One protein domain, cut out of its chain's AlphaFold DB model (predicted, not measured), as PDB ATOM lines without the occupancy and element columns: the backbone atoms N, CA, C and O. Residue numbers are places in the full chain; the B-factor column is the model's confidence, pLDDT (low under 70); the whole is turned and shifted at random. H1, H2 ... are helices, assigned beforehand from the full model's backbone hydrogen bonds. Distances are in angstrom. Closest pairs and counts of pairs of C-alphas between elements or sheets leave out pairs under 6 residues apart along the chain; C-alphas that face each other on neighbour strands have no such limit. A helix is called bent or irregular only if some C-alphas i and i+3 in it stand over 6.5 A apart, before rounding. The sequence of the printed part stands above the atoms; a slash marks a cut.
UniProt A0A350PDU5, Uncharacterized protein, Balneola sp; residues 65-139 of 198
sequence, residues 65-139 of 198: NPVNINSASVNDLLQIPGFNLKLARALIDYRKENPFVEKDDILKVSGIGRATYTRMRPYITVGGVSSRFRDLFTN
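What this domain is: This is residues 65 to 139 of the 198 residues of an uncharacterized protein of Balneola sp (UniProt A0A350PDU5). Four helices gather into a small body made of two touching pairs, H1 with H2 and the hairpin of H3 and H4, while H5 is set off at one end of the domain, apart from the other four. A short parallel pairing of residues 67 to 68 with residues 124 to 125 ties the stretch before H1 to the link that leads to H5. The printed part has 75 residues with five named helices, H1 to H5 in order along the chain, and no named strand; the class is all helix. The whole is compact, with a radius of gyration of the C-alphas of 11.8 A, and the C-alphas span 35 by 25 by 21 A.

How they stand to each other: Begin with the longest helix, H2, residues 85 to 97. H1, residues 74 to 78, touches it, and the closest C-alphas, those of Val 74 and Ala 88, are 5.8 A apart. Look next at H3, residues 103 to 108, which is close to but not clearly touching H2: the closest C-alphas, those of Leu 91 and Ile 106, are 7.7 A apart, and the lines are about perpendicular at 82 degrees. H4, residues 114 to 123, touches H3, with the C-alphas of Leu 107 and Arg 114 closest at 7.1 A. H3 and H4 form a helical hairpin and run opposite ways at a shallow tilt of 34 degrees, only just short of steep. H4 is irregular, with C-alphas 119 and 122 7.3 A apart, and its line is a rough one. H5, residues 129 to 138, touches no helix. H1 is apart from H3 and H4, and H2 is apart from H4. In H1 the O i to N i+4 pair is within hydrogen-bond range; in H2 8 of 9 are, in H4 3 of 6, in H5 5 of 6, and in H3 0 of 2, where 3 of 3 O i to N i+3 pairs are.

Where its parts are: Find C-alpha 85 at (91.743, 121.658, 148.836); from there H2 runs 19.3 A to C-alpha 97. H1 begins at C-alpha 74, at (87.567, 117.354, 144.438), and is 6.4 A long. H3 is 10.6 A long; it is neither bent nor irregular, but only just: C-alphas 103 and 106 are 6.1 A apart. H4 is 14.9 A long. H5 is 14.2 A long and ends at C-alpha 138, at (75.749, 101.776, 136.415).

The domain as a whole: The two C-alphas farthest apart, those of Ala 115 in H4 and Phe 137 in H5, are 36.7 A apart. The printed part has no cut. The links from H2 to H3, H3 to H4 and H4 to H5 are tight, and the link from H1 to H2 is short. The mean pLDDT of the printed part is 88.0, and the model's confidence is under 70 at residues 129 to 132, in H5.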
ATOM      1  N   ASN A  65      76.541 106.778 154.042       86.94
ATOM      2  CA  ASN A  65      76.945 106.732 152.639       86.94
ATOM      3  C   ASN A  65      78.391 107.233 152.458       86.94
ATOM      4  O   ASN A  65      78.613 108.324 151.927       86.94
ATOM      5  N   PRO A  66      79.399 106.440 152.865       89.94
ATOM      6  CA  PRO A  66      80.787 106.878 152.839       89.94
ATOM      7  C   PRO A  66      81.281 107.140 151.413       89.94
ATOM      8  O   PRO A  66      81.013 106.382 150.474       89.94
ATOM      9  N   VAL A  67      82.090 108.185 151.270       90.31
ATOM     10  CA  VAL A  67      82.616 108.652 149.986       90.31
ATOM     11  C   VAL A  67      83.733 107.732 149.500       90.31
ATOM     12  O   VAL A  67      84.678 107.416 150.229       90.31
ATOM     13  N   ASN A  68      83.649 107.297 148.239       91.19
ATOM     14  CA  ASN A  68      84.666 106.439 147.639       91.19
ATOM     15  C   ASN A  68      85.901 107.244 147.210       91.19
ATOM     16  O   ASN A  68      85.872 107.945 146.200       91.19
ATOM     17  N   ILE A  69      87.022 107.086 147.916       92.25
ATOM     18  CA  ILE A  69      88.255 107.854 147.667       92.25
ATOM     19  C   ILE A  69      88.898 107.564 146.303       92.25
ATOM     20  O   ILE A  69      89.612 108.408 145.758       92.25
ATOM     21  N   ASN A  70      88.619 106.402 145.705       89.94
ATOM     22  CA  ASN A  70      89.142 106.050 144.386       89.94
ATOM     23  C   ASN A  70      88.405 106.771 143.246       89.94
ATOM     24  O   ASN A  70      89.009 107.011 142.202       89.94
ATOM     25  N   SER A  71      87.136 107.148 143.436       86.81
ATOM     26  CA  SER A  71      86.294 107.749 142.388       86.81
ATOM     27  C   SER A  71      85.822 109.174 142.684       86.81
ATOM     28  O   SER A  71      85.399 109.865 141.764       86.81
ATOM     29  N   ALA A  72      85.899 109.632 143.934       88.88
ATOM     30  CA  ALA A  72      85.407 110.938 144.370       88.88
ATOM     31  C   ALA A  72      86.024 112.107 143.590       88.88
ATOM     32  O   ALA A  72      87.215 112.087 143.260       88.88
ATOM     33  N   SER A  73      85.233 113.142 143.314       91.19
ATOM     34  CA  SER A  73      85.721 114.408 142.768       91.19
ATOM     35  C   SER A  73      86.376 115.273 143.856       91.19
ATOM     36  O   SER A  73      86.310 114.965 145.044       91.19
ATOM     37  N   VAL A  74      87.014 116.386 143.466       92.00
ATOM     38  CA  VAL A  74      87.567 117.354 144.438       92.00
ATOM     39  C   VAL A  74      86.471 117.867 145.375       92.00
ATOM     40  O   VAL A  74      86.711 117.983 146.571       92.00
ATOM     41  N   ASN A  75      85.283 118.154 144.839       90.19
ATOM     42  CA  ASN A  75      84.175 118.715 145.609       90.19
ATOM     43  C   ASN A  75      83.624 117.705 146.619       90.19
ATOM     44  O   ASN A  75      83.386 118.076 147.762       90.19
ATOM     45  N   ASP A  76      83.514 116.433 146.234       90.19
ATOM     46  CA  ASP A  76      83.041 115.371 147.135       90.19
ATOM     47  C   ASP A  76      84.018 115.157 148.298       90.19
ATOM     48  O   ASP A  76      83.615 114.935 149.433       90.19
ATOM     49  N   LEU A  77      85.326 115.269 148.035       93.12
ATOM     50  CA  LEU A  77      86.340 115.172 149.086       93.12
ATOM     51  C   LEU A  77      86.268 116.355 150.055       93.12
ATOM     52  O   LEU A  77      86.474 116.161 151.245       93.12
ATOM     53  N   LEU A  78      85.967 117.565 149.573       92.88
ATOM     54  CA  LEU A  78      85.861 118.766 150.411       92.88
ATOM     55  C   LEU A  78      84.678 118.732 151.387       92.88
ATOM     56  O   LEU A  78      84.708 119.446 152.384       92.88
ATOM     57  N   GLN A  79      83.663 117.909 151.123       90.81
ATOM     58  CA  GLN A  79      82.538 117.700 152.037       90.81
ATOM     59  C   GLN A  79      82.933 116.897 153.285       90.81
ATOM     60  O   GLN A  79      82.249 116.948 154.305       90.81
ATOM     61  N   ILE A  80      84.041 116.156 153.222       92.25
ATOM     62  CA  ILE A  80      84.489 115.291 154.308       92.25
ATOM     63  C   ILE A  80      85.227 116.137 155.357       92.25
ATOM     64  O   ILE A  80      86.202 116.824 155.029       92.25
ATOM     65  N   PRO A  81      84.853 116.048 156.644       89.62
ATOM     66  CA  PRO A  81      85.507 116.823 157.689       89.62
ATOM     67  C   PRO A  81      86.993 116.462 157.801       89.62
ATOM     68  O   PRO A  81      87.364 115.319 158.067       89.62
ATOM     69  N   GLY A  82      87.861 117.462 157.636       87.56
ATOM     70  CA  GLY A  82      89.319 117.304 157.683       87.56
ATOM     71  C   GLY A  82      90.001 117.249 156.315       87.56
ATOM     72  O   GLY A  82      91.234 117.312 156.267       87.56
ATOM     73  N   PHE A  83      89.240 117.198 155.218       91.06
ATOM     74  CA  PHE A  83      89.781 117.425 153.884       91.06
ATOM     75  C   PHE A  83      89.869 118.913 153.566       91.06
ATOM     76  O   PHE A  83      88.926 119.677 153.716       91.06
ATOM     77  N   ASN A  84      91.026 119.295 153.037       92.19
ATOM     78  CA  ASN A  84      91.281 120.633 152.518       92.19
ATOM     79  C   ASN A  84      91.578 120.529 151.022       92.19
ATOM     80  O   ASN A  84      92.034 119.483 150.555       92.19
ATOM     81  N   LEU A  85      91.460 121.632 150.279       94.06
ATOM     82  CA  LEU A  85      91.743 121.658 148.836       94.06
ATOM     83  C   LEU A  85      93.132 121.091 148.487       94.06
ATOM     84  O   LEU A  85      93.288 120.372 147.501       94.06
ATOM     85  N   LYS A  86      94.139 121.371 149.324       94.25
ATOM     86  CA  LYS A  86      95.497 120.829 149.171       94.25
ATOM     87  C   LYS A  86      95.540 119.303 149.331       94.25
ATOM     88  O   LYS A  86      96.193 118.639 148.535       94.25
ATOM     89  N   LEU A  87      94.836 118.762 150.327       93.81
ATOM     90  CA  LEU A  87      94.779 117.320 150.588       93.81
ATOM     91  C   LEU A  87      93.967 116.590 149.516       93.81
ATOM     92  O   LEU A  87      94.391 115.540 149.050       93.81
ATOM     93  N   ALA A  88      92.847 117.170 149.076       94.38
ATOM     94  CA  ALA A  88      92.020 116.609 148.012       94.38
ATOM     95  C   ALA A  88      92.810 116.480 146.699       94.38
ATOM     96  O   ALA A  88      92.786 115.432 146.060       94.38
ATOM     97  N   ARG A  89      93.582 117.512 146.333       94.44
ATOM     98  CA  ARG A  89      94.483 117.457 145.170       94.44
ATOM     99  C   ARG A  89      95.578 116.406 145.342       94.44
ATOM    100  O   ARG A  89      95.740 115.575 144.460       94.44
ATOM    101  N   ALA A  90      96.254 116.389 146.493       93.94
ATOM    102  CA  ALA A  90      97.295 115.401 146.779       93.94
ATOM    103  C   ALA A  90      96.770 113.957 146.705       93.94
ATOM    104  O   ALA A  90      97.450 113.082 146.178       93.94
ATOM    105  N   LEU A  91      95.546 113.711 147.181       94.38
ATOM    106  CA  LEU A  91      94.891 112.408 147.083       94.38
ATOM    107  C   LEU A  91      94.591 112.029 145.629       94.38
ATOM    108  O   LEU A  91      94.843 110.895 145.227       94.38
ATOM    109  N   ILE A  92      94.061 112.967 144.840       92.44
ATOM    110  CA  ILE A  92      93.757 112.739 143.423       92.44
ATOM    111  C   ILE A  92      95.031 112.462 142.627       92.44
ATOM    112  O   ILE A  92      95.019 111.601 141.751       92.44
ATOM    113  N   ASP A  93      96.117 113.168 142.921       93.50
ATOM    114  CA  ASP A  93      97.399 112.933 142.264       93.50
ATOM    115  C   ASP A  93      97.992 111.581 142.676       93.50
ATOM    116  O   ASP A  93      98.390 110.809 141.807       93.50
ATOM    117  N   TYR A  94      97.925 111.222 143.963       93.75
ATOM    118  CA  TYR A  94      98.370 109.914 144.449       93.75
ATOM    119  C   TYR A  94      97.625 108.750 143.775       93.75
ATOM    120  O   TYR A  94      98.251 107.801 143.301       93.75
ATOM    121  N   ARG A  95      96.288 108.828 143.672       90.62
ATOM    122  CA  ARG A  95      95.478 107.733 143.107       90.62
ATOM    123  C   ARG A  95      95.622 107.547 141.596       90.62
ATOM    124  O   ARG A  95      95.234 106.496 141.095       90.62
ATOM    125  N   LYS A  96      96.137 108.546 140.864       88.25
ATOM    126  CA  LYS A  96      96.449 108.398 139.429       88.25
ATOM    127  C   LYS A  96      97.552 107.367 139.208       88.25
ATOM    128  O   LYS A  96      97.531 106.673 138.198       88.25
ATOM    129  N   GLU A  97      98.492 107.283 140.144       88.06
ATOM    130  CA  GLU A  97      99.614 106.349 140.092       88.06
ATOM    131  C   GLU A  97      99.314 105.066 140.877       88.06
ATOM    132  O   GLU A  97      99.622 103.974 140.410       88.06
ATOM    133  N   ASN A  98      98.689 105.190 142.055       86.56
ATOM    134  CA  ASN A  98      98.477 104.082 142.985       86.56
ATOM    135  C   ASN A  98      97.030 104.064 143.514       86.56
ATOM    136  O   ASN A  98      96.703 104.854 144.403       86.56
ATOM    137  N   PRO A  99      96.146 103.175 143.022       86.06
ATOM    138  CA  PRO A  99      94.791 103.067 143.553       86.06
ATOM    139  C   PRO A  99      94.805 102.567 145.004       86.06
ATOM    140  O   PRO A  99      95.582 101.680 145.358       86.06
ATOM    141  N   PHE A 100      93.908 103.095 145.837       88.81
ATOM    142  CA  PHE A 100      93.783 102.680 147.233       88.81
ATOM    143  C   PHE A 100      93.090 101.318 147.317       88.81
ATOM    144  O   PHE A 100      92.010 101.131 146.742       88.81
ATOM    145  N   VAL A 101      93.700 100.371 148.031       85.81
ATOM    146  CA  VAL A 101      93.140  99.029 148.252       85.81
ATOM    147  C   VAL A 101      92.467  98.966 149.614       85.81
ATOM    148  O   VAL A 101      91.385  98.399 149.741       85.81
ATOM    149  N   GLU A 102      93.067  99.610 150.611       88.56
ATOM    150  CA  GLU A 102      92.557  99.692 151.975       88.56
ATOM    151  C   GLU A 102      92.351 101.147 152.402       88.56
ATOM    152  O   GLU A 102      92.979 102.067 151.879       88.56
ATOM    153  N   LYS A 103      91.474 101.385 153.388       90.81
ATOM    154  CA  LYS A 103      91.253 102.748 153.914       90.81
ATOM    155  C   LYS A 103      92.533 103.339 154.512       90.81
ATOM    156  O   LYS A 103      92.757 104.541 154.407       90.81
ATOM    157  N   ASP A 104      93.370 102.489 155.105       91.25
ATOM    158  CA  ASP A 104      94.618 102.876 155.765       91.25
ATOM    159  C   ASP A 104      95.681 103.370 154.767       91.25
ATOM    160  O   ASP A 104      96.552 104.159 155.143       91.25
ATOM    161  N   ASP A 105      95.578 103.004 153.482       91.00
ATOM    162  CA  ASP A 105      96.501 103.460 152.433       91.00
ATOM    163  C   ASP A 105      96.488 104.986 152.257       91.00
ATOM    164  O   ASP A 105      97.459 105.564 151.768       91.00
ATOM    165  N   ILE A 106      95.429 105.664 152.705       91.94
ATOM    166  CA  ILE A 106      95.321 107.124 152.659       91.94
ATOM    167  C   ILE A 106      96.416 107.828 153.478       91.94
ATOM    168  O   ILE A 106      96.760 108.973 153.191       91.94
ATOM    169  N   LEU A 107      97.018 107.139 154.458       93.50
ATOM    170  CA  LEU A 107      98.159 107.638 155.236       93.50
ATOM    171  C   LEU A 107      99.433 107.806 154.394       93.50
ATOM    172  O   LEU A 107     100.361 108.490 154.822       93.50
ATOM    173  N   LYS A 108      99.497 107.197 153.203       92.38
ATOM    174  CA  LYS A 108     100.612 107.361 152.259       92.38
ATOM    175  C   LYS A 108     100.550 108.704 151.520       92.38
ATOM    176  O   LYS A 108     101.540 109.116 150.919       92.38
ATOM    177  N   VAL A 109      99.407 109.398 151.561       92.75
ATOM    178  CA  VAL A 109      99.232 110.711 150.931       92.75
ATOM    179  C   VAL A 109      99.915 111.789 151.771       92.75
ATOM    180  O   VAL A 109      99.670 111.935 152.970       92.75
ATOM    181  N   SER A 110     100.750 112.600 151.120       89.62
ATOM    182  CA  SER A 110     101.466 113.695 151.778       89.62
ATOM    183  C   SER A 110     100.501 114.692 152.434       89.62
ATOM    184  O   SER A 110      99.610 115.243 151.788       89.62
ATOM    185  N   GLY A 111     100.696 114.936 153.733       88.69
ATOM    186  CA  GLY A 111      99.881 115.855 154.532       88.69
ATOM    187  C   GLY A 111      98.729 115.207 155.306       88.69
ATOM    188  O   GLY A 111      98.088 115.901 156.098       88.69
ATOM    189  N   ILE A 112      98.482 113.902 155.148       92.50
ATOM    190  CA  ILE A 112      97.491 113.170 155.949       92.50
ATOM    191  C   ILE A 112      98.196 112.457 157.107       92.50
ATOM    192  O   ILE A 112      98.846 111.431 156.944       92.50
ATOM    193  N   GLY A 113      98.063 113.019 158.309       92.50
ATOM    194  CA  GLY A 113      98.532 112.389 159.544       92.50
ATOM    195  C   GLY A 113      97.485 111.467 160.174       92.50
ATOM    196  O   GLY A 113      96.296 111.538 159.854       92.50
ATOM    197  N   ARG A 114      97.908 110.661 161.159       92.88
ATOM    198  CA  ARG A 114      97.020 109.759 161.924       92.88
ATOM    199  C   ARG A 114      95.814 110.477 162.538       92.88
ATOM    200  O   ARG A 114      94.707 109.969 162.450       92.88
ATOM    201  N   ALA A 115      96.008 111.665 163.114       90.88
ATOM    202  CA  ALA A 115      94.923 112.426 163.739       90.88
ATOM    203  C   ALA A 115      93.845 112.859 162.728       90.88
ATOM    204  O   ALA A 115      92.649 112.784 163.009       90.88
ATOM    205  N   THR A 116      94.256 113.294 161.535       90.75
ATOM    206  CA  THR A 116      93.320 113.640 160.458       90.75
ATOM    207  C   THR A 116      92.625 112.384 159.947       90.75
ATOM    208  O   THR A 116      91.407 112.383 159.808       90.75
ATOM    209  N   TYR A 117      93.374 111.295 159.743       93.19
ATOM    210  CA  TYR A 117      92.816 110.018 159.302       93.19
ATOM    211  C   TYR A 117      91.722 109.498 160.239       93.19
ATOM    212  O   TYR A 117      90.647 109.150 159.764       93.19
ATOM    213  N   THR A 118      91.943 109.512 161.557       92.44
ATOM    214  CA  THR A 118      90.946 109.046 162.535       92.44
ATOM    215  C   THR A 118      89.611 109.778 162.399       92.44
ATOM    216  O   THR A 118      88.566 109.143 162.501       92.44
ATOM    217  N   ARG A 119      89.635 111.088 162.113       90.38
ATOM    218  CA  ARG A 119      88.418 111.890 161.901       90.38
ATOM    219  C   ARG A 119      87.711 111.561 160.586       90.38
ATOM    220  O   ARG A 119      86.490 111.572 160.542       90.38
ATOM    221  N   MET A 120      88.465 111.248 159.534       91.69
ATOM    222  CA  MET A 120      87.930 110.985 158.191       91.69
ATOM    223  C   MET A 120      87.506 109.526 157.982       91.69
ATOM    224  O   MET A 120      86.644 109.248 157.157       91.69
ATOM    225  N   ARG A 121      88.091 108.584 158.730       91.50
ATOM    226  CA  ARG A 121      87.892 107.131 158.601       91.50
ATOM    227  C   ARG A 121      86.429 106.659 158.485       91.50
ATOM    228  O   ARG A 121      86.201 105.764 157.664       91.50
ATOM    229  N   PRO A 122      85.455 107.169 159.269       92.62
ATOM    230  CA  PRO A 122      84.062 106.724 159.143       92.62
ATOM    231  C   PRO A 122      83.406 107.178 157.831       92.62
ATOM    232  O   PRO A 122      82.559 106.474 157.299       92.62
ATOM    233  N   TYR A 123      83.866 108.293 157.270       92.81
ATOM    234  CA  TYR A 123      83.289 108.972 156.109       92.81
ATOM    235  C   TYR A 123      83.860 108.510 154.764       92.81
ATOM    236  O   TYR A 123      83.410 108.950 153.708       92.81
ATOM    237  N   ILE A 124      84.873 107.640 154.786       92.75
ATOM    238  CA  ILE A 124      85.574 107.175 153.588       92.75
ATOM    239  C   ILE A 124      85.399 105.675 153.358       92.75
ATOM    240  O   ILE A 124      85.361 104.844 154.277       92.75
ATOM    241  N   THR A 125      85.375 105.311 152.081       91.62
ATOM    242  CA  THR A 125      85.430 103.931 151.606       91.62
ATOM    243  C   THR A 125      86.371 103.820 150.410       91.62
ATOM    244  O   THR A 125      86.615 104.789 149.701       91.62
ATOM    245  N   VAL A 126      86.917 102.629 150.180       88.56
ATOM    246  CA  VAL A 126      87.733 102.308 148.991       88.56
ATOM    247  C   VAL A 126      86.895 101.726 147.847       88.56
ATOM    248  O   VAL A 126      87.407 101.494 146.750       88.56
ATOM    249  N   GLY A 127      85.594 101.536 148.095       77.88
ATOM    250  CA  GLY A 127      84.708 100.768 147.233       77.88
ATOM    251  C   GLY A 127      84.971  99.269 147.391       77.88
ATOM    252  O   GLY A 127      86.110  98.809 147.376       77.88
ATOM    253  N   GLY A 128      83.911  98.485 147.581       75.88
ATOM    254  CA  GLY A 128      84.024  97.030 147.580       75.88
ATOM    255  C   GLY A 128      84.240  96.499 146.163       75.88
ATOM    256  O   GLY A 128      83.916  97.166 145.180       75.88
ATOM    257  N   VAL A 129      84.703  95.253 146.039       62.25
ATOM    258  CA  VAL A 129      84.674  94.529 144.753       62.25
ATOM    259  C   VAL A 129      83.264  94.598 144.145       62.25
ATOM    260  O   VAL A 129      83.112  94.881 142.962       62.25
ATOM    261  N   SER A 130      82.230  94.472 144.981       63.84
ATOM    262  CA  SER A 130      80.824  94.643 144.601       63.84
ATOM    263  C   SER A 130      80.489  96.041 144.072       63.84
ATOM    264  O   SER A 130      79.764  96.148 143.087       63.84
ATOM    265  N   SER A 131      81.023  97.114 144.668       67.00
ATOM    266  CA  SER A 131      80.781  98.471 144.170       67.00
ATOM    267  C   SER A 131      81.521  98.718 142.860       67.00
ATOM    268  O   SER A 131      80.940  99.311 141.966       67.00
ATOM    269  N   ARG A 132      82.746  98.193 142.701       67.31
ATOM    270  CA  ARG A 132      83.465  98.229 141.417       67.31
ATOM    271  C   ARG A 132      82.662  97.539 140.319       67.31
ATOM    272  O   ARG A 132      82.472  98.132 139.267       67.31
ATOM    273  N   PHE A 133      82.146  96.334 140.575       71.44
ATOM    274  CA  PHE A 133      81.289  95.625 139.621       71.44
ATOM    275  C   PHE A 133      79.998  96.381 139.314       71.44
ATOM    276  O   PHE A 133      79.602  96.443 138.157       71.44
ATOM    277  N   ARG A 134      79.353  96.984 140.318       71.38
ATOM    278  CA  ARG A 134      78.181  97.839 140.100       71.38
ATOM    279  C   ARG A 134      78.533  99.009 139.183       71.38
ATOM    280  O   ARG A 134      77.848  99.211 138.187       71.38
ATOM    281  N   ASP A 135      79.627  99.709 139.471       73.75
ATOM    282  CA  ASP A 135      80.058 100.885 138.720       73.75
ATOM    283  C   ASP A 135      80.380 100.550 137.246       73.75
ATOM    284  O   ASP A 135      80.151 101.399 136.387       73.75
ATOM    285  N   LEU A 136      80.793  99.309 136.922       79.44
ATOM    286  CA  LEU A 136      80.933  98.834 135.531       79.44
ATOM    287  C   LEU A 136      79.622  98.923 134.738       79.44
ATOM    288  O   LEU A 136      79.655  99.182 133.540       79.44
ATOM    289  N   PHE A 137      78.473  98.678 135.368       77.94
ATOM    290  CA  PHE A 137      77.176  98.643 134.681       77.94
ATOM    291  C   PHE A 137      76.328  99.891 134.932       77.94
ATOM    292  O   PHE A 137      75.459 100.206 134.122       77.94
ATOM    293  N   THR A 138      76.561 100.612 136.031       81.38
ATOM    294  CA  THR A 138      75.749 101.776 136.415       81.38
ATOM    295  C   THR A 138      76.361 103.112 136.028       81.38
ATOM    296  O   THR A 138      75.630 104.096 135.979       81.38
ATOM    297  N   ASN A 139      77.674 103.188 135.779       80.94
ATOM    298  CA  ASN A 139      78.338 104.442 135.432       80.94
ATOM    299  C   ASN A 139      78.720 104.477 133.938       80.94
ATOM    300  O   ASN A 139      79.727 103.877 133.554       80.94
TER     301      ASN A 139